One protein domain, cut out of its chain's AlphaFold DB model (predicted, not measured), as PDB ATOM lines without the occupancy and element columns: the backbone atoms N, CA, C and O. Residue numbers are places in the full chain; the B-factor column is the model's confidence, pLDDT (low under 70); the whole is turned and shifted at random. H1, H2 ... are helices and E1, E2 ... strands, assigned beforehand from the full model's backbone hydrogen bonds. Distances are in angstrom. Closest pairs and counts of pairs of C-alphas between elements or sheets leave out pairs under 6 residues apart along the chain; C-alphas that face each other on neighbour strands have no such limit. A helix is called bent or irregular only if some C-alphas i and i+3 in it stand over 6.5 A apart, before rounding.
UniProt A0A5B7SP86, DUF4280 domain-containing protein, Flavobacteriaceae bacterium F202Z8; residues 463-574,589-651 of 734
ATOM      1  N   SER A 463     190.537 178.285 146.961       84.94
ATOM      2  CA  SER A 463     190.995 177.206 147.839       84.94
ATOM      3  C   SER A 463     191.181 175.882 147.083       84.94
ATOM      4  O   SER A 463     191.933 175.020 147.531       84.94
ATOM      5  N   ILE A 464     190.559 175.744 145.902       88.00
ATOM      6  CA  ILE A 464     190.746 174.637 144.957       88.00
ATOM      7  C   ILE A 464     190.677 175.169 143.520       88.00
ATOM      8  O   ILE A 464     189.775 175.928 143.167       88.00
ATOM      9  N   GLU A 465     191.588 174.721 142.657       87.56
ATOM     10  CA  GLU A 465     191.518 174.943 141.208       87.56
ATOM     11  C   GLU A 465     191.376 173.601 140.464       87.56
ATOM     12  O   GLU A 465     192.066 172.635 140.792       87.56
ATOM     13  N   PHE A 466     190.515 173.532 139.442       90.06
ATOM     14  CA  PHE A 466     190.334 172.341 138.597       90.06
ATOM     15  C   PHE A 466     190.884 172.567 137.184       90.06
ATOM     16  O   PHE A 466     190.565 173.561 136.529       90.06
ATOM     17  N   TYR A 467     191.641 171.597 136.670       90.62
ATOM     18  CA  TYR A 467     192.207 171.623 135.324       90.62
ATOM     19  C   TYR A 467     191.983 170.299 134.594       90.62
ATOM     20  O   TYR A 467     192.313 169.228 135.088       90.62
ATOM     21  N   SER A 468     191.515 170.362 133.347       89.12
ATOM     22  CA  SER A 468     191.355 169.166 132.502       89.12
ATOM     23  C   SER A 468     192.679 168.604 131.967       89.12
ATOM     24  O   SER A 468     192.737 167.454 131.540       89.12
ATOM     25  N   LYS A 469     193.749 169.411 131.957       90.19
ATOM     26  CA  LYS A 469     195.079 169.040 131.454       90.19
ATOM     27  C   LYS A 469     196.164 169.577 132.375       90.19
ATOM     28  O   LYS A 469     196.118 170.742 132.764       90.19
ATOM     29  N   ARG A 470     197.197 168.768 132.623       90.56
ATOM     30  CA  ARG A 470     198.345 169.160 133.455       90.56
ATOM     31  C   ARG A 470     199.088 170.377 132.906       90.56
ATOM     32  O   ARG A 470     199.514 171.225 133.675       90.56
ATOM     33  N   SER A 471     199.207 170.485 131.582       91.00
ATOM     34  CA  SER A 471     199.882 171.607 130.915       91.00
ATOM     35  C   SER A 471     199.175 172.955 131.086       91.00
ATOM     36  O   SER A 471     199.769 173.987 130.784       91.00
ATOM     37  N   SER A 472     197.922 172.965 131.551       90.31
ATOM     38  CA  SER A 472     197.171 174.193 131.823       90.31
ATOM     39  C   SER A 472     197.465 174.788 133.203       90.31
ATOM     40  O   SER A 472     197.105 175.939 133.441       90.31
ATOM     41  N   ILE A 473     198.105 174.028 134.099       89.38
ATOM     42  CA  ILE A 473     198.448 174.484 135.447       89.38
ATOM     43  C   ILE A 473     199.608 175.477 135.343       89.38
ATOM     44  O   ILE A 473     200.702 175.128 134.901       89.38
ATOM     45  N   LYS A 474     199.363 176.721 135.756       82.50
ATOM     46  CA  LYS A 474     200.369 177.789 135.840       82.50
ATOM     47  C   LYS A 474     200.714 178.035 137.311       82.50
ATOM     48  O   LYS A 474     199.832 177.928 138.153       82.50
ATOM     49  N   ASN A 475     201.962 178.403 137.612       77.00
ATOM     50  CA  ASN A 475     202.426 178.742 138.969       77.00
ATOM     51  C   ASN A 475     202.146 177.632 140.005       77.00
ATOM     52  O   ASN A 475     201.396 177.824 140.962       77.00
ATOM     53  N   ALA A 476     202.740 176.457 139.783       76.19
ATOM     54  CA  ALA A 476     202.584 175.285 140.647       76.19
ATOM     55  C   ALA A 476     203.492 175.291 141.892       76.19
ATOM     56  O   ALA A 476     203.409 174.369 142.701       76.19
ATOM     57  N   ASP A 477     204.367 176.286 142.042       78.31
ATOM     58  CA  ASP A 477     205.376 176.310 143.102       78.31
ATOM     59  C   ASP A 477     204.723 176.278 144.491       78.31
ATOM     60  O   ASP A 477     203.899 177.126 144.831       78.31
ATOM     61  N   GLY A 478     205.070 175.260 145.284       78.75
ATOM     62  CA  GLY A 478     204.512 175.023 146.619       78.75
ATOM     63  C   GLY A 478     203.061 174.523 146.645       78.75
ATOM     64  O   GLY A 478     202.563 174.198 147.718       78.75
ATOM     65  N   LYS A 479     202.369 174.427 145.504       86.06
ATOM     66  CA  LYS A 479     200.994 173.910 145.438       86.06
ATOM     67  C   LYS A 479     200.976 172.387 145.316       86.06
ATOM     68  O   LYS A 479     201.825 171.783 144.660       86.06
ATOM     69  N   MET A 480     199.951 171.761 145.883       89.25
ATOM     70  CA  MET A 480     199.729 170.321 145.757       89.25
ATOM     71  C   MET A 480     198.907 170.023 144.503       89.25
ATOM     72  O   MET A 480     197.783 170.504 144.372       89.25
ATOM     73  N   ILE A 481     199.447 169.213 143.590       92.38
ATOM     74  CA  ILE A 481     198.748 168.778 142.372       92.38
ATOM     75  C   ILE A 481     198.309 167.326 142.544       92.38
ATOM     76  O   ILE A 481     199.153 166.434 142.650       92.38
ATOM     77  N   ILE A 482     197.003 167.083 142.494       93.12
ATOM     78  CA  ILE A 482     196.412 165.746 142.604       93.12
ATOM     79  C   ILE A 482     195.866 165.341 141.235       93.12
ATOM     80  O   ILE A 482     195.136 166.098 140.593       93.12
ATOM     81  N   ASP A 483     196.240 164.145 140.786       94.81
ATOM     82  CA  ASP A 483     195.794 163.550 139.526       94.81
ATOM     83  C   ASP A 483     194.547 162.696 139.769       94.81
ATOM     84  O   ASP A 483     194.632 161.622 140.366       94.81
ATOM     85  N   LEU A 484     193.390 163.166 139.299       94.50
ATOM     86  CA  LEU A 484     192.105 162.522 139.576       94.50
ATOM     87  C   LEU A 484     191.978 161.130 138.945       94.50
ATOM     88  O   LEU A 484     191.195 160.323 139.440       94.50
ATOM     89  N   SER A 485     192.777 160.815 137.919       91.50
ATOM     90  CA  SER A 485     192.760 159.490 137.278       91.50
ATOM     91  C   SER A 485     193.275 158.370 138.183       91.50
ATOM     92  O   SER A 485     193.048 157.193 137.912       91.50
ATOM     93  N   LYS A 486     193.966 158.735 139.268       90.94
ATOM     94  CA  LYS A 486     194.456 157.801 140.286       90.94
ATOM     95  C   LYS A 486     193.490 157.642 141.456       90.94
ATOM     96  O   LYS A 486     193.622 156.686 142.209       90.94
ATOM     97  N   GLU A 487     192.533 158.557 141.588       88.31
ATOM     98  CA  GLU A 487     191.632 158.653 142.740       88.31
ATOM     99  C   GLU A 487     190.201 158.189 142.415       88.31
ATOM    100  O   GLU A 487     189.413 157.907 143.316       88.31
ATOM    101  N   GLY A 488     189.839 158.097 141.130       82.25
ATOM    102  CA  GLY A 488     188.526 157.627 140.695       82.25
ATOM    103  C   GLY A 488     188.335 157.651 139.179       82.25
ATOM    104  O   GLY A 488     189.277 157.838 138.413       82.25
ATOM    105  N   ASP A 489     187.086 157.475 138.738       83.94
ATOM    106  CA  ASP A 489     186.702 157.507 137.317       83.94
ATOM    107  C   ASP A 489     186.543 158.954 136.810       83.94
ATOM    108  O   ASP A 489     185.451 159.425 136.477       83.94
ATOM    109  N   ALA A 490     187.643 159.708 136.848       89.44
ATOM    110  CA  ALA A 490     187.710 161.085 136.377       89.44
ATOM    111  C   ALA A 490     189.057 161.388 135.714       89.44
ATOM    112  O   ALA A 490     190.097 160.870 136.110       89.44
ATOM    113  N   ILE A 491     189.049 162.267 134.707       89.62
ATOM    114  CA  ILE A 491     190.266 162.705 134.013       89.62
ATOM    115  C   ILE A 491     190.453 164.198 134.269       89.62
ATOM    116  O   ILE A 491     189.655 165.023 133.823       89.62
ATOM    117  N   GLY A 492     191.519 164.550 134.981       92.06
ATOM    118  CA  GLY A 492     191.832 165.932 135.313       92.06
ATOM    119  C   GLY A 492     192.747 166.044 136.522       92.06
ATOM    120  O   GLY A 492     193.231 165.050 137.060       92.06
ATOM    121  N   PHE A 493     192.974 167.279 136.939       94.19
ATOM    122  CA  PHE A 493     193.849 167.634 138.041       94.19
ATOM    123  C   PHE A 493     193.134 168.627 138.943       94.19
ATOM    124  O   PHE A 493     192.523 169.577 138.447       94.19
ATOM    125  N   ILE A 494     193.247 168.430 140.251       93.50
ATOM    126  CA  ILE A 494     192.942 169.477 141.227       93.50
ATOM    127  C   ILE A 494     194.248 170.028 141.787       93.50
ATOM    128  O   ILE A 494     195.226 169.295 141.957       93.50
ATOM    129  N   VAL A 495     194.266 171.330 142.039       91.75
ATOM    130  CA  VAL A 495     195.409 172.039 142.608       91.75
ATOM    131  C   VAL A 495     194.963 172.687 143.909       91.75
ATOM    132  O   VAL A 495     194.017 173.473 143.911       91.75
ATOM    133  N   LEU A 496     195.644 172.338 144.998       91.12
ATOM    134  CA  LEU A 496     195.401 172.880 146.333       91.12
ATOM    135  C   LEU A 496     196.540 173.833 146.716       91.12
ATOM    136  O   LEU A 496     197.705 173.531 146.418       91.12
ATOM    137  N   PRO A 497     196.245 174.965 147.372       87.94
ATOM    138  CA  PRO A 497     197.286 175.842 147.880       87.94
ATOM    139  C   PRO A 497     198.060 175.173 149.037       87.94
ATOM    140  O   PRO A 497     197.568 174.212 149.636       87.94
ATOM    141  N   PRO A 498     199.282 175.635 149.357       86.12
ATOM    142  CA  PRO A 498     200.004 175.185 150.550       86.12
ATOM    143  C   PRO A 498     199.348 175.699 151.834       86.12
ATOM    144  O   PRO A 498     198.594 176.661 151.784       86.12
ATOM    145  N   TYR A 499     199.708 175.149 152.999       87.81
ATOM    146  CA  TYR A 499     199.273 175.676 154.308       87.81
ATOM    147  C   TYR A 499     197.740 175.707 154.492       87.81
ATOM    148  O   TYR A 499     197.168 176.672 155.009       87.81
ATOM    149  N   ILE A 500     197.067 174.645 154.049       90.00
ATOM    150  CA  ILE A 500     195.623 174.443 154.235       90.00
ATOM    151  C   ILE A 500     195.319 173.783 155.583       90.00
ATOM    152  O   ILE A 500     196.088 172.951 156.056       90.00
ATOM    153  N   ALA A 501     194.167 174.089 156.183       92.06
ATOM    154  CA  ALA A 501     193.637 173.321 157.309       92.06
ATOM    155  C   ALA A 501     193.093 171.984 156.791       92.06
ATOM    156  O   ALA A 501     191.920 171.870 156.430       92.06
ATOM    157  N   ASN A 502     193.969 170.988 156.678       92.38
ATOM    158  CA  ASN A 502     193.607 169.711 156.082       92.38
ATOM    159  C   ASN A 502     192.890 168.789 157.073       92.38
ATOM    160  O   ASN A 502     191.803 168.308 156.768       92.38
ATOM    161  N   ARG A 503     193.488 168.535 158.243       90.94
ATOM    162  CA  ARG A 503     192.923 167.659 159.284       90.94
ATOM    163  C   ARG A 503     191.788 168.370 160.015       90.94
ATOM    164  O   ARG A 503     191.919 169.550 160.339       90.94
ATOM    165  N   ARG A 504     190.686 167.664 160.290       90.31
ATOM    166  CA  ARG A 504     189.497 168.239 160.936       90.31
ATOM    167  C   ARG A 504     189.074 167.423 162.152       90.31
ATOM    168  O   ARG A 504     188.947 166.203 162.082       90.31
ATOM    169  N   PHE A 505     188.834 168.136 163.244       89.88
ATOM    170  CA  PHE A 505     188.565 167.614 164.582       89.88
ATOM    171  C   PHE A 505     187.195 168.080 165.079       89.88
ATOM    172  O   PHE A 505     186.814 169.231 164.849       89.88
ATOM    173  N   ASP A 506     186.474 167.186 165.753       84.44
ATOM    174  CA  ASP A 506     185.153 167.411 166.335       84.44
ATOM    175  C   ASP A 506     185.203 167.126 167.844       84.44
ATOM    176  O   ASP A 506     185.504 166.019 168.298       84.44
ATOM    177  N   PHE A 507     184.902 168.158 168.629       83.69
ATOM    178  CA  PHE A 507     184.824 168.085 170.087       83.69
ATOM    179  C   PHE A 507     183.387 167.886 170.586       83.69
ATOM    180  O   PHE A 507     183.182 167.535 171.747       83.69
ATOM    181  N   GLU A 508     182.375 168.076 169.739       80.00
ATOM    182  CA  GLU A 508     180.986 167.772 170.077       80.00
ATOM    183  C   GLU A 508     180.723 166.267 170.087       80.00
ATOM    184  O   GLU A 508     179.894 165.798 170.874       80.00
ATOM    185  N   PHE A 509     181.451 165.503 169.263       77.50
ATOM    186  CA  PHE A 509     181.404 164.041 169.264       77.50
ATOM    187  C   PHE A 509     181.710 163.447 170.644       77.50
ATOM    188  O   PHE A 509     181.070 162.477 171.044       77.50
ATOM    189  N   LEU A 510     182.587 164.090 171.424       77.62
ATOM    190  CA  LEU A 510     182.924 163.663 172.784       77.62
ATOM    191  C   LEU A 510     181.704 163.603 173.712       77.62
ATOM    192  O   LEU A 510     181.653 162.742 174.581       77.62
ATOM    193  N   ASN A 511     180.688 164.452 173.504       76.56
ATOM    194  CA  ASN A 511     179.468 164.427 174.323       76.56
ATOM    195  C   ASN A 511     178.618 163.161 174.086       76.56
ATOM    196  O   ASN A 511     177.689 162.896 174.843       76.56
ATOM    197  N   LYS A 512     178.891 162.411 173.011       81.88
ATOM    198  CA  LYS A 512     178.186 161.171 172.649       81.88
ATOM    199  C   LYS A 512     178.924 159.919 173.133       81.88
ATOM    200  O   LYS A 512     178.401 158.821 172.969       81.88
ATOM    201  N   ILE A 513     180.120 160.073 173.702       81.38
ATOM    202  CA  ILE A 513     180.952 158.979 174.203       81.38
ATOM    203  C   ILE A 513     180.807 158.929 175.728       81.38
ATOM    204  O   ILE A 513     181.037 159.930 176.397       81.38
ATOM    205  N   GLU A 514     180.450 157.768 176.291       81.62
ATOM    206  CA  GLU A 514     180.305 157.620 177.752       81.62
ATOM    207  C   GLU A 514     181.629 157.827 178.504       81.62
ATOM    208  O   GLU A 514     181.637 158.434 179.570       81.62
ATOM    209  N   ASN A 515     182.747 157.338 177.954       83.94
ATOM    210  CA  ASN A 515     184.076 157.417 178.566       83.94
ATOM    211  C   ASN A 515     185.149 157.740 177.505       83.94
ATOM    212  O   ASN A 515     185.842 156.826 177.049       83.94
ATOM    213  N   PRO A 516     185.270 159.005 177.058       84.06
ATOM    214  CA  PRO A 516     186.293 159.391 176.090       84.06
ATOM    215  C   PRO A 516     187.698 159.207 176.681       84.06
ATOM    216  O   PRO A 516     187.926 159.439 177.872       84.06
ATOM    217  N   THR A 517     188.655 158.784 175.854       86.69
ATOM    218  CA  THR A 517     190.044 158.614 176.301       86.69
ATOM    219  C   THR A 517     190.686 159.971 176.631       86.69
ATOM    220  O   THR A 517     190.257 161.001 176.103       86.69
ATOM    221  N   PRO A 518     191.750 160.020 177.457       84.69
ATOM    222  CA  PRO A 518     192.478 161.266 177.709       84.69
ATOM    223  C   PRO A 518     192.973 161.952 176.428       84.69
ATOM    224  O   PRO A 518     192.959 163.177 176.341       84.69
ATOM    225  N   GLU A 519     193.358 161.164 175.422       83.75
ATOM    226  CA  GLU A 519     193.769 161.660 174.108       83.75
ATOM    227  C   GLU A 519     192.594 162.279 173.339       83.75
ATOM    228  O   GLU A 519     192.718 163.397 172.848       83.75
ATOM    229  N   GLN A 520     191.424 161.628 173.324       82.81
ATOM    230  CA  GLN A 520     190.204 162.187 172.724       82.81
ATOM    231  C   GLN A 520     189.751 163.472 173.427       82.81
ATOM    232  O   GLN A 520     189.283 164.399 172.778       82.81
ATOM    233  N   ILE A 521     189.923 163.577 174.746       81.50
ATOM    234  CA  ILE A 521     189.643 164.817 175.484       81.50
ATOM    235  C   ILE A 521     190.654 165.916 175.114       81.50
ATOM    236  O   ILE A 521     190.293 167.093 175.047       81.50
ATOM    237  N   GLU A 522     191.925 165.565 174.888       82.19
ATOM    238  CA  GLU A 522     192.972 166.533 174.547       82.19
ATOM    239  C   GLU A 522     192.884 167.031 173.096       82.19
ATOM    240  O   GLU A 522     193.128 168.219 172.861       82.19
ATOM    241  N   VAL A 523     192.560 166.144 172.154       83.31
ATOM    242  CA  VAL A 523     192.697 166.352 170.699       83.31
ATOM    243  C   VAL A 523     191.340 166.354 169.975       83.31
ATOM    244  O   VAL A 523     191.228 166.822 168.848       83.31
ATOM    245  N   GLY A 524     190.270 165.892 170.617       86.19
ATOM    246  CA  GLY A 524     188.993 165.667 169.942       86.19
ATOM    247  C   GLY A 524     189.036 164.448 169.018       86.19
ATOM    248  O   GLY A 524     190.052 163.761 168.900       86.19
ATOM    249  N   GLU A 525     187.910 164.171 168.364       87.00
ATOM    250  CA  GLU A 525     187.811 163.094 167.376       87.00
ATOM    251  C   GLU A 525     188.162 163.640 165.987       87.00
ATOM    252  O   GLU A 525     187.545 164.598 165.513       87.00
ATOM    253  N   GLU A 526     189.144 163.045 165.312       87.50
ATOM    254  CA  GLU A 526     189.431 163.384 163.919       87.50
ATOM    255  C   GLU A 526     188.380 162.750 163.002       87.50
ATOM    256  O   GLU A 526     188.269 161.529 162.919       87.50
ATOM    257  N   TRP A 527     187.611 163.575 162.289       82.62
ATOM    258  CA  TRP A 527     186.450 163.112 161.516       82.62
ATOM    259  C   TRP A 527     186.635 163.206 159.997       82.62
ATOM    260  O   TRP A 527     185.789 162.737 159.237       82.62
ATOM    261  N   GLY A 528     187.740 163.777 159.514       83.19
ATOM    262  CA  GLY A 528     188.079 163.719 158.095       83.19
ATOM    263  C   GLY A 528     189.064 164.779 157.635       83.19
ATOM    264  O   GLY A 528     189.481 165.652 158.390       83.19
ATOM    265  N   ASP A 529     189.387 164.733 156.344       89.25
ATOM    266  CA  ASP A 529     190.402 165.599 155.746       89.25
ATOM    267  C   ASP A 529     189.870 166.423 154.564       89.25
ATOM    268  O   ASP A 529     188.918 166.035 153.878       89.25
ATOM    269  N   TYR A 530     190.462 167.599 154.372       92.75
ATOM    270  CA  TYR A 530     190.125 168.543 153.311       92.75
ATOM    271  C   TYR A 530     190.403 167.958 151.927       92.75
ATOM    272  O   TYR A 530     189.571 168.067 151.024       92.75
ATOM    273  N   LYS A 531     191.548 167.280 151.766       92.62
ATOM    274  CA  LYS A 531     191.979 166.683 150.492       92.62
ATOM    275  C   LYS A 531     190.944 165.705 149.934       92.62
ATOM    276  O   LYS A 531     190.601 165.791 148.759       92.62
ATOM    277  N   LYS A 532     190.376 164.817 150.752       92.25
ATOM    278  CA  LYS A 532     189.320 163.879 150.336       92.25
ATOM    279  C   LYS A 532     188.060 164.606 149.896       92.25
ATOM    280  O   LYS A 532     187.444 164.197 148.914       92.25
ATOM    281  N   VAL A 533     187.663 165.668 150.596       92.19
ATOM    282  CA  VAL A 533     186.490 166.466 150.204       92.19
ATOM    283  C   VAL A 533     186.742 167.162 148.864       92.19
ATOM    284  O   VAL A 533     185.895 167.082 147.973       92.19
ATOM    285  N   ALA A 534     187.934 167.729 148.678       93.06
ATOM    286  CA  ALA A 534     188.378 168.329 147.423       93.06
ATOM    287  C   ALA A 534     188.379 167.328 146.251       93.06
ATOM    288  O   ALA A 534     187.858 167.628 145.177       93.06
ATOM    289  N   ILE A 535     188.902 166.114 146.462       94.19
ATOM    290  CA  ILE A 535     188.910 165.028 145.468       94.19
ATOM    291  C   ILE A 535     187.482 164.616 145.098       94.19
ATOM    292  O   ILE A 535     187.151 164.535 143.913       94.19
ATOM    293  N   ARG A 536     186.613 164.397 146.096       93.00
ATOM    294  CA  ARG A 536     185.200 164.034 145.878       93.00
ATOM    295  C   ARG A 536     184.476 165.091 145.044       93.00
ATOM    296  O   ARG A 536     183.738 164.731 144.127       93.00
ATOM    297  N   TRP A 537     184.705 166.372 145.334       92.38
ATOM    298  CA  TRP A 537     184.178 167.465 144.521       92.38
ATOM    299  C   TRP A 537     184.756 167.453 143.101       92.38
ATOM    300  O   TRP A 537     183.984 167.483 142.147       92.38
ATOM    301  N   GLY A 538     186.076 167.326 142.936       93.56
ATOM    302  CA  GLY A 538     186.728 167.314 141.621       93.56
ATOM    303  C   GLY A 538     186.233 166.189 140.703       93.56
ATOM    304  O   GLY A 538     186.001 166.416 139.513       93.56
ATOM    305  N   ILE A 539     185.998 164.992 141.254       93.94
ATOM    306  CA  ILE A 539     185.401 163.860 140.528       93.94
ATOM    307  C   ILE A 539     183.963 164.188 140.105       93.94
ATOM    308  O   ILE A 539     183.615 164.030 138.932       93.94
ATOM    309  N   ALA A 540     183.131 164.680 141.031       92.19
ATOM    310  CA  ALA A 540     181.741 165.029 140.733       92.19
ATOM    311  C   ALA A 540     181.643 166.167 139.700       92.19
ATOM    312  O   ALA A 540     180.811 166.117 138.792       92.19
ATOM    313  N   PHE A 541     182.538 167.154 139.781       92.50
ATOM    314  CA  PHE A 541     182.625 168.251 138.827       92.50
ATOM    315  C   PHE A 541     183.009 167.760 137.427       92.50
ATOM    316  O   PHE A 541     182.351 168.115 136.450       92.50
ATOM    317  N   TYR A 542     183.996 166.865 137.309       93.44
ATOM    318  CA  TYR A 542     184.333 166.239 136.027       93.44
ATOM    319  C   TYR A 542     183.141 165.484 135.415       93.44
ATOM    320  O   TYR A 542     182.834 165.666 134.233       93.44
ATOM    321  N   GLN A 543     182.442 164.673 136.216       92.38
ATOM    322  CA  GLN A 543     181.266 163.914 135.772       92.38
ATOM    323  C   GLN A 543     180.153 164.838 135.265       92.38
ATOM    324  O   GLN A 543     179.582 164.587 134.200       92.38
ATOM    325  N   TYR A 544     179.896 165.938 135.975       91.69
ATOM    326  CA  TYR A 544     178.965 166.970 135.535       91.69
ATOM    327  C   TYR A 544     179.378 167.579 134.188       91.69
ATOM    328  O   TYR A 544     178.585 167.582 133.245       91.69
ATOM    329  N   LYS A 545     180.635 168.024 134.043       91.75
ATOM    330  CA  LYS A 545     181.127 168.614 132.784       91.75
ATOM    331  C   LYS A 545     181.043 167.629 131.615       91.75
ATOM    332  O   LYS A 545     180.740 168.036 130.493       91.75
ATOM    333  N   LEU A 546     181.275 166.337 131.861       92.69
ATOM    334  CA  LEU A 546     181.133 165.287 130.855       92.69
ATOM    335  C   LEU A 546     179.667 165.098 130.431       92.69
ATOM    336  O   LEU A 546     179.387 165.032 129.231       92.69
ATOM    337  N   ALA A 547     178.740 165.043 131.391       92.00
ATOM    338  CA  ALA A 547     177.307 164.929 131.126       92.00
ATOM    339  C   ALA A 547     176.773 166.152 130.362       92.00
ATOM    340  O   ALA A 547     176.131 165.987 129.323       92.00
ATOM    341  N   LYS A 548     177.152 167.364 130.793       91.31
ATOM    342  CA  LYS A 548     176.819 168.629 130.124       91.31
ATOM    343  C   LYS A 548     177.282 168.637 128.672       91.31
ATOM    344  O   LYS A 548     176.475 168.816 127.765       91.31
ATOM    345  N   LYS A 549     178.559 168.320 128.430       93.25
ATOM    346  CA  LYS A 549     179.106 168.233 127.069       93.25
ATOM    347  C   LYS A 549     178.355 167.207 126.217       93.25
ATOM    348  O   LYS A 549     178.132 167.428 125.028       93.25
ATOM    349  N   ARG A 550     177.972 166.067 126.800       93.19
ATOM    350  CA  ARG A 550     177.200 165.034 126.097       93.19
ATOM    351  C   ARG A 550     175.806 165.531 125.719       93.19
ATOM    352  O   ARG A 550     175.381 165.234 124.605       93.19
ATOM    353  N   TYR A 551     175.119 166.248 126.611       90.38
ATOM    354  CA  TYR A 551     173.845 166.898 126.307       90.38
ATOM    355  C   TYR A 551     174.022 167.857 125.128       90.38
ATOM    356  O   TYR A 551     173.438 167.617 124.075       90.38
ATOM    357  N   GLU A 552     174.923 168.832 125.251       91.06
ATOM    358  CA  GLU A 552     175.121 169.901 124.261       91.06
ATOM    359  C   GLU A 552     175.472 169.360 122.870       91.06
ATOM    360  O   GLU A 552     174.892 169.776 121.870       91.06
ATOM    361  N   VAL A 553     176.357 168.361 122.789       93.56
ATOM    362  CA  VAL A 553     176.747 167.741 121.512       93.56
ATOM    363  C   VAL A 553     175.609 166.931 120.885       93.56
ATOM    364  O   VAL A 553     175.513 166.851 119.661       93.56
ATOM    365  N   LYS A 554     174.766 166.275 121.690       91.38
ATOM    366  CA  LYS A 554     173.704 165.389 121.180       91.38
ATOM    367  C   LYS A 554     172.407 166.123 120.860       91.38
ATOM    368  O   LYS A 554     171.651 165.628 120.030       91.38
ATOM    369  N   THR A 555     172.143 167.250 121.512       85.00
ATOM    370  CA  THR A 555     170.917 168.038 121.334       85.00
ATOM    371  C   THR A 555     171.154 169.303 120.515       85.00
ATOM    372  O   THR A 555     170.189 169.862 120.001       85.00
ATOM    373  N   ASN A 556     172.413 169.742 120.372       85.75
ATOM    374  CA  ASN A 556     172.787 171.047 119.824       85.75
ATOM    375  C   ASN A 556     172.113 172.217 120.575       85.75
ATOM    376  O   ASN A 556     171.804 173.248 119.979       85.75
ATOM    377  N   LYS A 557     171.846 172.030 121.875       79.94
ATOM    378  CA  LYS A 557     171.233 173.008 122.785       79.94
ATOM    379  C   LYS A 557     172.144 173.234 123.990       79.94
ATOM    380  O   LYS A 557     172.755 172.284 124.475       79.94
ATOM    381  N   THR A 558     172.196 174.463 124.497       81.81
ATOM    382  CA  THR A 558     172.893 174.786 125.749       81.81
ATOM    383  C   THR A 558     172.173 174.141 126.927       81.81
ATOM    384  O   THR A 558     170.944 174.160 126.995       81.81
ATOM    385  N   TYR A 559     172.922 173.539 127.850       80.12
ATOM    386  CA  TYR A 559     172.326 173.000 129.066       80.12
ATOM    387  C   TYR A 559     172.016 174.125 130.059       80.12
ATOM    388  O   TYR A 559     172.925 174.825 130.505       80.12
ATOM    389  N   HIS A 560     170.749 174.218 130.454       73.81
ATOM    390  CA  HIS A 560     170.291 175.024 131.580       73.81
ATOM    391  C   HIS A 560     169.682 174.099 132.636       73.81
ATOM    392  O   HIS A 560     168.854 173.228 132.327       73.81
ATOM    393  N   TYR A 561     170.129 174.255 133.882       71.06
ATOM    394  CA  TYR A 561     169.557 173.520 135.001       71.06
ATOM    395  C   TYR A 561     168.119 173.991 135.239       71.06
ATOM    396  O   TYR A 561     167.863 175.187 135.343       71.06
ATOM    397  N   SER A 562     167.173 173.056 135.350       61.69
ATOM    398  CA  SER A 562     165.801 173.374 135.743       61.69
ATOM    399  C   SER A 562     165.188 172.253 136.582       61.69
ATOM    400  O   SER A 562     165.205 171.079 136.203       61.69
ATOM    401  N   ASN A 563     164.552 172.624 137.702       53.81
ATOM    402  CA  ASN A 563     163.771 171.701 138.549       53.81
ATOM    403  C   ASN A 563     162.567 171.085 137.800       53.81
ATOM    404  O   ASN A 563     161.955 170.115 138.249       53.81
ATOM    405  N   TYR A 564     162.231 171.644 136.636       45.91
ATOM    406  CA  TYR A 564     161.055 171.332 135.838       45.91
ATOM    407  C   TYR A 564     160.966 169.863 135.389       45.91
ATOM    408  O   TYR A 564     159.878 169.282 135.351       45.91
ATOM    409  N   VAL A 565     162.097 169.218 135.086       47.84
ATOM    410  CA  VAL A 565     162.104 167.821 134.609       47.84
ATOM    411  C   VAL A 565     161.742 166.826 135.720       47.84
ATOM    412  O   VAL A 565     161.197 165.759 135.426       47.84
ATOM    413  N   HIS A 566     161.948 167.187 136.991       44.34
ATOM    414  CA  HIS A 566     161.487 166.394 138.134       44.34
ATOM    415  C   HIS A 566     159.953 166.446 138.288       44.34
ATOM    416  O   HIS A 566     159.327 165.423 138.570       44.34
ATOM    417  N   ASP A 567     159.339 167.608 138.035       40.84
ATOM    418  CA  ASP A 567     157.904 167.851 138.254       40.84
ATOM    419  C   ASP A 567     157.005 167.457 137.068       40.84
ATOM    420  O   ASP A 567     155.843 167.084 137.263       40.84
ATOM    421  N   ARG A 568     157.532 167.427 135.833       40.41
ATOM    422  CA  ARG A 568     156.792 166.938 134.648       40.41
ATOM    423  C   ARG A 568     156.421 165.451 134.758       40.41
ATOM    424  O   ARG A 568     155.454 165.014 134.141       40.41
ATOM    425  N   ALA A 569     157.131 164.684 135.591       43.09
ATOM    426  CA  ALA A 569     156.752 163.313 135.932       43.09
ATOM    427  C   ALA A 569     155.493 163.232 136.824       43.09
ATOM    428  O   ALA A 569     154.930 162.148 136.965       43.09
ATOM    429  N   LYS A 570     155.034 164.348 137.417       40.84
ATOM    430  CA  LYS A 570     153.898 164.369 138.350       40.84
ATOM    431  C   LYS A 570     152.633 165.062 137.850       40.84
ATOM    432  O   LYS A 570     151.569 164.643 138.299       40.84
ATOM    433  N   ARG A 571     152.661 166.066 136.961       36.62
ATOM    434  CA  ARG A 571     151.414 166.741 136.528       36.62
ATOM    435  C   ARG A 571     151.420 167.220 135.074       36.62
ATOM    436  O   ARG A 571     152.275 167.985 134.647       36.62
ATOM    437  N   VAL A 572     150.388 166.790 134.350       38.38
ATOM    438  CA  VAL A 572     149.958 167.302 133.044       38.38
ATOM    439  C   VAL A 572     149.102 168.548 133.270       38.38
ATOM    440  O   VAL A 572     148.087 168.461 133.955       38.38
ATOM    441  N   THR A 573     149.473 169.688 132.685       36.44
ATOM    442  CA  THR A 573     148.531 170.709 132.174       36.44
ATOM    443  C   THR A 573     149.295 171.738 131.331       36.44
ATOM    444  O   THR A 573     150.007 172.590 131.846       36.44
ATOM    445  N   ASN A 574     149.143 171.639 130.007       39.53
ATOM    446  CA  ASN A 574     149.847 172.439 128.993       39.53
ATOM    447  C   ASN A 574     149.325 173.887 128.831       39.53
ATOM    448  O   ASN A 574     149.842 174.611 127.997       39.53
ATOM    449  N   GLU A 589     162.033 168.570 124.042       64.50
ATOM    450  CA  GLU A 589     161.135 168.273 122.915       64.50
ATOM    451  C   GLU A 589     161.196 166.793 122.488       64.50
ATOM    452  O   GLU A 589     160.298 166.307 121.804       64.50
ATOM    453  N   SER A 590     162.222 166.043 122.920       76.19
ATOM    454  CA  SER A 590     162.398 164.619 122.590       76.19
ATOM    455  C   SER A 590     162.698 163.741 123.809       76.19
ATOM    456  O   SER A 590     163.273 164.190 124.799       76.19
ATOM    457  N   ALA A 591     162.376 162.444 123.724       79.00
ATOM    458  CA  ALA A 591     162.686 161.475 124.784       79.00
ATOM    459  C   ALA A 591     164.198 161.365 125.075       79.00
ATOM    460  O   ALA A 591     164.599 161.164 126.222       79.00
ATOM    461  N   LEU A 592     165.040 161.530 124.047       81.94
ATOM    462  CA  LEU A 592     166.496 161.567 124.191       81.94
ATOM    463  C   LEU A 592     166.949 162.815 124.959       81.94
ATOM    464  O   LEU A 592     167.772 162.705 125.864       81.94
ATOM    465  N   GLU A 593     166.393 163.978 124.622       79.44
ATOM    466  CA  GLU A 593     166.685 165.240 125.306       79.44
ATOM    467  C   GLU A 593     166.260 165.186 126.777       79.44
ATOM    468  O   GLU A 593     167.054 165.544 127.639       79.44
ATOM    469  N   ILE A 594     165.070 164.649 127.080       80.19
ATOM    470  CA  ILE A 594     164.595 164.440 128.460       80.19
ATOM    471  C   ILE A 594     165.574 163.559 129.242       80.19
ATOM    472  O   ILE A 594     165.940 163.885 130.371       80.19
ATOM    473  N   LYS A 595     166.011 162.442 128.647       83.81
ATOM    474  CA  LYS A 595     166.945 161.514 129.290       83.81
ATOM    475  C   LYS A 595     168.286 162.188 129.590       83.81
ATOM    476  O   LYS A 595     168.748 162.124 130.726       83.81
ATOM    477  N   LEU A 596     168.890 162.842 128.597       86.81
ATOM    478  CA  LEU A 596     170.186 163.509 128.749       86.81
ATOM    479  C   LEU A 596     170.111 164.706 129.706       86.81
ATOM    480  O   LEU A 596     171.035 164.913 130.491       86.81
ATOM    481  N   HIS A 597     169.013 165.469 129.677       84.38
ATOM    482  CA  HIS A 597     168.781 166.576 130.607       84.38
ATOM    483  C   HIS A 597     168.666 166.067 132.047       84.38
ATOM    484  O   HIS A 597     169.336 166.596 132.933       84.38
ATOM    485  N   LYS A 598     167.915 164.980 132.279       83.00
ATOM    486  CA  LYS A 598     167.810 164.339 133.600       83.00
ATOM    487  C   LYS A 598     169.158 163.813 134.099       83.00
ATOM    488  O   LYS A 598     169.508 164.059 135.248       83.00
ATOM    489  N   GLU A 599     169.910 163.105 133.254       86.88
ATOM    490  CA  GLU A 599     171.253 162.605 133.595       86.88
ATOM    491  C   GLU A 599     172.200 163.754 133.978       86.88
ATOM    492  O   GLU A 599     172.890 163.673 134.992       86.88
ATOM    493  N   THR A 600     172.188 164.845 133.207       88.19
ATOM    494  CA  THR A 600     173.023 166.027 133.470       88.19
ATOM    495  C   THR A 600     172.606 166.744 134.752       88.19
ATOM    496  O   THR A 600     173.467 167.113 135.546       88.19
ATOM    497  N   SER A 601     171.300 166.872 135.002       81.88
ATOM    498  CA  SER A 601     170.768 167.521 136.210       81.88
ATOM    499  C   SER A 601     171.112 166.747 137.479       81.88
ATOM    500  O   SER A 601     171.565 167.346 138.446       81.88
ATOM    501  N   LEU A 602     171.020 165.413 137.459       83.00
ATOM    502  CA  LEU A 602     171.453 164.583 138.590       83.00
ATOM    503  C   LEU A 602     172.962 164.702 138.853       83.00
ATOM    504  O   LEU A 602     173.386 164.746 140.008       83.00
ATOM    505  N   ALA A 603     173.780 164.771 137.796       87.44
ATOM    506  CA  ALA A 603     175.220 164.982 137.937       87.44
ATOM    507  C   ALA A 603     175.542 166.371 138.516       87.44
ATOM    508  O   ALA A 603     176.428 166.489 139.363       87.44
ATOM    509  N   TYR A 604     174.799 167.402 138.106       83.44
ATOM    510  CA  TYR A 604     174.914 168.756 138.646       83.44
ATOM    511  C   TYR A 604     174.517 168.819 140.128       83.44
ATOM    512  O   TYR A 604     175.294 169.297 140.949       83.44
ATOM    513  N   GLU A 605     173.369 168.251 140.509       77.88
ATOM    514  CA  GLU A 605     172.931 168.161 141.909       77.88
ATOM    515  C   GLU A 605     173.957 167.430 142.787       77.88
ATOM    516  O   GLU A 605     174.255 167.856 143.905       77.88
ATOM    517  N   HIS A 606     174.531 166.333 142.284       83.56
ATOM    518  CA  HIS A 606     175.577 165.604 142.996       83.56
ATOM    519  C   HIS A 606     176.849 166.448 143.166       83.56
ATOM    520  O   HIS A 606     177.411 166.484 144.263       83.56
ATOM    521  N   MET A 607     177.272 167.165 142.121       87.75
ATOM    522  CA  MET A 607     178.385 168.113 142.189       87.75
ATOM    523  C   MET A 607     178.136 169.190 143.249       87.75
ATOM    524  O   MET A 607     179.005 169.408 144.091       87.75
ATOM    525  N   LEU A 608     176.937 169.780 143.287       78.75
ATOM    526  CA  LEU A 608     176.568 170.806 144.268       78.75
ATOM    527  C   LEU A 608     176.595 170.290 145.712       78.75
ATOM    528  O   LEU A 608     177.090 170.979 146.603       78.75
ATOM    529  N   LYS A 609     176.148 169.053 145.960       78.00
ATOM    530  CA  LYS A 609     176.281 168.427 147.290       78.00
ATOM    531  C   LYS A 609     177.743 168.345 147.729       78.00
ATOM    532  O   LYS A 609     178.067 168.661 148.874       78.00
ATOM    533  N   LYS A 610     178.647 167.962 146.818       86.19
ATOM    534  CA  LYS A 610     180.088 167.894 147.116       86.19
ATOM    535  C   LYS A 610     180.734 169.276 147.214       86.19
ATOM    536  O   LYS A 610     181.605 169.455 148.059       86.19
ATOM    537  N   TYR A 611     180.257 170.254 146.443       83.31
ATOM    538  CA  TYR A 611     180.644 171.660 146.576       83.31
ATOM    539  C   TYR A 611     180.317 172.185 147.973       83.31
ATOM    540  O   TYR A 611     181.164 172.786 148.622       83.31
ATOM    541  N   SER A 612     179.126 171.889 148.493       76.69
ATOM    542  CA  SER A 612     178.771 172.331 149.837       76.69
ATOM    543  C   SER A 612     179.630 171.700 150.926       76.69
ATOM    544  O   SER A 612     180.014 172.398 151.858       76.69
ATOM    545  N   ALA A 613     179.929 170.402 150.832       81.62
ATOM    546  CA  ALA A 613     180.819 169.749 151.789       81.62
ATOM    547  C   ALA A 613     182.216 170.396 151.781       81.62
ATOM    548  O   ALA A 613     182.842 170.541 152.832       81.62
ATOM    549  N   TRP A 614     182.684 170.810 150.599       86.88
ATOM    550  CA  TRP A 614     183.907 171.591 150.440       86.88
ATOM    551  C   TRP A 614     183.795 172.975 151.097       86.88
ATOM    552  O   TRP A 614     184.659 173.312 151.900       86.88
ATOM    553  N   GLN A 615     182.716 173.725 150.869       82.56
ATOM    554  CA  GLN A 615     182.505 175.031 151.507       82.56
ATOM    555  C   GLN A 615     182.453 174.946 153.038       82.56
ATOM    556  O   GLN A 615     183.041 175.776 153.728       82.56
ATOM    557  N   THR A 616     181.838 173.900 153.595       81.62
ATOM    558  CA  THR A 616     181.893 173.629 155.040       81.62
ATOM    559  C   THR A 616     183.328 173.392 155.520       81.62
ATOM    560  O   THR A 616     183.690 173.803 156.620       81.62
ATOM    561  N   ALA A 617     184.170 172.750 154.707       88.25
ATOM    562  CA  ALA A 617     185.576 172.536 155.034       88.25
ATOM    563  C   ALA A 617     186.411 173.831 154.938       88.25
ATOM    564  O   ALA A 617     187.288 174.039 155.773       88.25
ATOM    565  N   ASP A 618     186.110 174.722 153.990       87.19
ATOM    566  CA  ASP A 618     186.707 176.064 153.937       87.19
ATOM    567  C   ASP A 618     186.283 176.908 155.161       87.19
ATOM    568  O   ASP A 618     187.118 177.560 155.784       87.19
ATOM    569  N   LEU A 619     185.011 176.845 155.580       83.69
ATOM    570  CA  LEU A 619     184.533 177.506 156.807       83.69
ATOM    571  C   LEU A 619     185.171 176.923 158.069       83.69
ATOM    572  O   LEU A 619     185.473 177.652 159.009       83.69
ATOM    573  N   TYR A 620     185.419 175.615 158.101       87.88
ATOM    574  CA  TYR A 620     186.181 175.017 159.191       87.88
ATOM    575  C   TYR A 620     187.577 175.647 159.297       87.88
ATOM    576  O   TYR A 620     188.006 176.003 160.397       87.88
ATOM    577  N   ALA A 621     188.268 175.838 158.166       91.31
ATOM    578  CA  ALA A 621     189.552 176.533 158.132       91.31
ATOM    579  C   ALA A 621     189.427 177.974 158.647       91.31
ATOM    580  O   ALA A 621     190.264 178.406 159.435       91.31
ATOM    581  N   HIS A 622     188.352 178.669 158.272       88.69
ATOM    582  CA  HIS A 622     188.046 180.024 158.724       88.69
ATOM    583  C   HIS A 622     187.913 180.134 160.249       88.69
ATOM    584  O   HIS A 622     188.567 180.964 160.859       88.69
ATOM    585  N   PHE A 623     187.126 179.270 160.903       88.31
ATOM    586  CA  PHE A 623     186.880 179.362 162.355       88.31
ATOM    587  C   PHE A 623     187.971 178.706 163.225       88.31
ATOM    588  O   PHE A 623     188.042 178.937 164.438       88.31
ATOM    589  N   SER A 624     188.846 177.893 162.629       91.81
ATOM    590  CA  SER A 624     189.911 177.170 163.338       91.81
ATOM    591  C   SER A 624     190.890 178.059 164.132       91.81
ATOM    592  O   SER A 624     191.257 177.660 165.239       91.81
ATOM    593  N   PRO A 625     191.309 179.254 163.668       92.50
ATOM    594  CA  PRO A 625     192.178 180.155 164.425       92.50
ATOM    595  C   PRO A 625     191.611 180.630 165.766       92.50
ATOM    596  O   PRO A 625     192.391 181.047 166.614       92.50
ATOM    597  N   VAL A 626     190.295 180.542 165.978       91.56
ATOM    598  CA  VAL A 626     189.647 180.837 167.268       91.56
ATOM    599  C   VAL A 626     189.388 179.542 168.038       91.56
ATOM    600  O   VAL A 626     189.891 179.338 169.148       91.56
ATOM    601  N   GLY A 627     188.649 178.612 167.424       89.00
ATOM    602  CA  GLY A 627     188.203 177.389 168.094       89.00
ATOM    603  C   GLY A 627     189.334 176.407 168.409       89.00
ATOM    604  O   GLY A 627     189.282 175.712 169.420       89.00
ATOM    605  N   LEU A 628     190.378 176.354 167.584       91.44
ATOM    606  CA  LEU A 628     191.445 175.345 167.641       91.44
ATOM    607  C   LEU A 628     192.832 175.973 167.786       91.44
ATOM    608  O   LEU A 628     193.847 175.355 167.469       91.44
ATOM    609  N   ILE A 629     192.890 177.189 168.325       92.19
ATOM    610  CA  ILE A 629     194.126 177.964 168.448       92.19
ATOM    611  C   ILE A 629     195.256 177.222 169.190       92.19
ATOM    612  O   ILE A 629     196.436 177.354 168.866       92.19
ATOM    613  N   ASN A 630     194.884 176.390 170.165       90.06
ATOM    614  CA  ASN A 630     195.785 175.603 171.008       90.06
ATOM    615  C   ASN A 630     195.977 174.154 170.526       90.06
ATOM    616  O   ASN A 630     196.635 173.361 171.204       90.06
ATOM    617  N   HIS A 631     195.404 173.789 169.379       89.56
ATOM    618  CA  HIS A 631     195.387 172.418 168.892       89.56
ATOM    619  C   HIS A 631     196.731 172.019 168.269       89.56
ATOM    620  O   HIS A 631     197.181 172.628 167.299       89.56
ATOM    621  N   LYS A 632     197.377 170.978 168.810       83.62
ATOM    622  CA  LYS A 632     198.743 170.576 168.420       83.62
ATOM    623  C   LYS A 632     198.807 169.766 167.124       83.62
ATOM    624  O   LYS A 632     199.822 169.788 166.442       83.62
ATOM    625  N   HIS A 633     197.738 169.050 166.777       86.81
ATOM    626  CA  HIS A 633     197.725 168.175 165.598       86.81
ATOM    627  C   HIS A 633     197.158 168.846 164.346       86.81
ATOM    628  O   HIS A 633     197.283 168.294 163.256       86.81
ATOM    629  N   LEU A 634     196.572 170.042 164.478       89.44
ATOM    630  CA  LEU A 634     195.900 170.722 163.367       89.44
ATOM    631  C   LEU A 634     196.871 171.067 162.230       89.44
ATOM    632  O   LEU A 634     196.494 170.986 161.070       89.44
ATOM    633  N   LEU A 635     198.113 171.416 162.575       88.88
ATOM    634  CA  LEU A 635     199.148 171.856 161.632       88.88
ATOM    635  C   LEU A 635     200.161 170.749 161.291       88.88
ATOM    636  O   LEU A 635     201.165 170.998 160.630       88.88
ATOM    637  N   SER A 636     199.928 169.523 161.766       85.38
ATOM    638  CA  SER A 636     200.920 168.437 161.712       85.38
ATOM    639  C   SER A 636     201.295 167.981 160.296       85.38
ATOM    640  O   SER A 636     202.387 167.448 160.102       85.38
ATOM    641  N   ASP A 637     200.435 168.215 159.305       82.44
ATOM    642  CA  ASP A 637     200.683 167.894 157.898       82.44
ATOM    643  C   ASP A 637     201.387 169.029 157.136       82.44
ATOM    644  O   ASP A 637     201.621 168.925 155.933       82.44
ATOM    645  N   PHE A 638     201.787 170.112 157.819       83.81
ATOM    646  CA  PHE A 638     202.494 171.225 157.177       83.81
ATOM    647  C   PHE A 638     203.882 170.838 156.646       83.81
ATOM    648  O   PHE A 638     204.398 171.490 155.734       83.81
ATOM    649  N   THR A 639     204.450 169.738 157.155       72.12
ATOM    650  CA  THR A 639     205.673 169.109 156.629       72.12
ATOM    651  C   THR A 639     205.581 168.777 155.145       72.12
ATOM    652  O   THR A 639     206.602 168.754 154.462       72.12
ATOM    653  N   GLU A 640     204.373 168.553 154.630       70.06
ATOM    654  CA  GLU A 640     204.146 168.124 153.255       70.06
ATOM    655  C   GLU A 640     204.283 169.252 152.220       70.06
ATOM    656  O   GLU A 640     204.368 168.960 151.028       70.06
ATOM    657  N   TYR A 641     204.307 170.527 152.635       65.19
ATOM    658  CA  TYR A 641     204.268 171.651 151.690       65.19
ATOM    659  C   TYR A 641     205.646 172.267 151.381       65.19
ATOM    660  O   TYR A 641     205.864 172.667 150.235       65.19
ATOM    661  N   CYS A 642     206.578 172.398 152.349       55.75
ATOM    662  CA  CYS A 642     207.797 173.210 152.120       55.75
ATOM    663  C   CYS A 642     209.072 172.912 152.958       55.75
ATOM    664  O   CYS A 642     209.794 173.868 153.249       55.75
ATOM    665  N   ASP A 643     209.363 171.676 153.390       56.69
ATOM    666  CA  ASP A 643     210.415 171.402 154.409       56.69
ATOM    667  C   ASP A 643     210.237 172.260 155.684       56.69
ATOM    668  O   ASP A 643     211.183 172.559 156.421       56.69
ATOM    669  N   ASP A 644     209.000 172.701 155.934       63.25
ATOM    670  CA  ASP A 644     208.675 173.578 157.043       63.25
ATOM    671  C   ASP A 644     208.650 172.756 158.333       63.25
ATOM    672  O   ASP A 644     207.727 171.987 158.604       63.25
ATOM    673  N   THR A 645     209.705 172.904 159.129       58.66
ATOM    674  CA  THR A 645     209.790 172.311 160.468       58.66
ATOM    675  C   THR A 645     209.055 173.154 161.518       58.66
ATOM    676  O   THR A 645     208.876 172.704 162.650       58.66
ATOM    677  N   VAL A 646     208.584 174.357 161.154       54.62
ATOM    678  CA  VAL A 646     207.784 175.260 161.993       54.62
ATOM    679  C   VAL A 646     206.309 174.872 161.890       54.62
ATOM    680  O   VAL A 646     205.566 175.397 161.061       54.62
ATOM    681  N   GLY A 647     205.862 173.949 162.744       50.94
ATOM    682  CA  GLY A 647     204.458 173.513 162.763       50.94
ATOM    683  C   GLY A 647     204.233 172.022 162.980       50.94
ATOM    684  O   GLY A 647     203.101 171.612 163.197       50.94
ATOM    685  N   THR A 648     205.284 171.200 162.983       57.09
ATOM    686  CA  THR A 648     205.143 169.738 163.142       57.09
ATOM    687  C   THR A 648     204.656 169.327 164.535       57.09
ATOM    688  O   THR A 648     204.053 168.268 164.695       57.09
ATOM    689  N   ILE A 649     204.897 170.185 165.532       61.06
ATOM    690  CA  ILE A 649     204.528 170.008 166.946       61.06
ATOM    691  C   ILE A 649     203.921 171.279 167.575       61.06
ATOM    692  O   ILE A 649     203.674 171.316 168.780       61.06
ATOM    693  N   GLU A 650     203.722 172.339 166.786       76.94
ATOM    694  CA  GLU A 650     203.329 173.674 167.255       76.94
ATOM    695  C   GLU A 650     201.854 173.957 166.926       76.94
ATOM    696  O   GLU A 650     201.361 173.589 165.861       76.94
ATOM    697  N   SER A 651     201.142 174.630 167.833       89.44
ATOM    698  CA  SER A 651     199.771 175.088 167.587       89.44
ATOM    699  C   SER A 651     199.746 176.403 166.795       89.44
ATOM    700  O   SER A 651     200.777 177.058 166.609       89.44
TER     701      SER A 651
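Overview. This is residues 463 to 574 and 589 to 651 of the 734 residues of the protein "DUF4280 domain-containing protein" of Flavobacteriaceae bacterium F202Z8 (UniProt A0A5B7SP86). Two long helices, H3 and H5, lie side by side and run opposite ways, making the long axis; the small sheet E1 E3 E2 covers part of H3. Near the end where H3 begins, the strand pair E4 E5 joins on, with the short helices H1 and H2 beyond it, while residues 567 to 574 stick out near the other end. The printed part has 175 residues, with named elements in the order E1 E2 E3 E4 H1 H2 E5 H3 H4 H5 H6, mostly helix; both sheets are antiparallel. It is loose, with a radius of gyration of the C-alphas of 21.1 A and spans of 64 by 46 by 25 A.

Along the chain. Find C-alpha 465 at (191.518, 174.943, 141.208), where E1 begins, residues 465 to 467. E2 is 480 to 483, E3 493 to 496 and E4 503 to 506. H1, 509 to 512, and H2, 518 to 523, come before E5, 525 to 529. From C-alpha 530 at (190.125, 168.543, 153.311), H3 runs 37.3 A to 555. H4 is 564 to 567. H5, 591 to 627, runs 52.7 A to C-alpha 627 at (188.203, 177.389, 168.094); it has a kink of 30 degrees near residue 621 and is irregular, with C-alphas 622 and 625 7.0 A apart. H6, 636 to 642, is only just irregular: C-alphas 636 and 639 are 7.0 A apart.

Arrangement. In the sheet E1 E3 E2, look for N 467 and O 493 at 2.8 A, and in the hairpin E2 and E3 for N 482 and O 494 at 2.9 A. H3 is on one face of this sheet, two layers, one of helix and one of strands, at a height of 8.4 A over the sheet; the closest C-alphas of H3 and E3 are those of Gly 538 and Ile 494, 6.6 A. H3 and H5 touch at a shallow tilt of 23 degrees, opposite ways, closest at the C-alphas of Ala 540 and Met 607, 4.8 A. E4 and E5 are antiparallel, with N 506 and O 525 at 2.8 A. H1 and H2 are close but not clearly touching, closest at the C-alphas of Leu 510 and Ile 521, 7.3 A. H4 and H5 only just touch, with 3 pairs of C-alphas within 8 A, by residues 594 to 598 of H5 alone; the closest C-alphas are those of Val 565 and Lys 598, 6.8 A. H6 touches no helix; its C-alpha 641 is 7.6 A from C-alpha 480 of E2, the closest pair. In H2 and H3 every O i to N i+4 pair is within hydrogen-bond range; in H5 31 of 33 are, in H6 0 of 3, with 2 of 4 O i to N i+3 pairs, and H1 and H4 are too short for such a pair.

Size, cuts and confidence. The C-alphas farthest apart, those of Asn 574 and Thr 645, are 67.7 A apart. Residues 575 to 588 are not printed, and C-alphas 574 and 589 across the cut are 13.5 A apart. The link E1 to E2 is long, with 12 residues. Look for low pLDDT, under 70, at residues 562 to 574, 589 and 641 to 649.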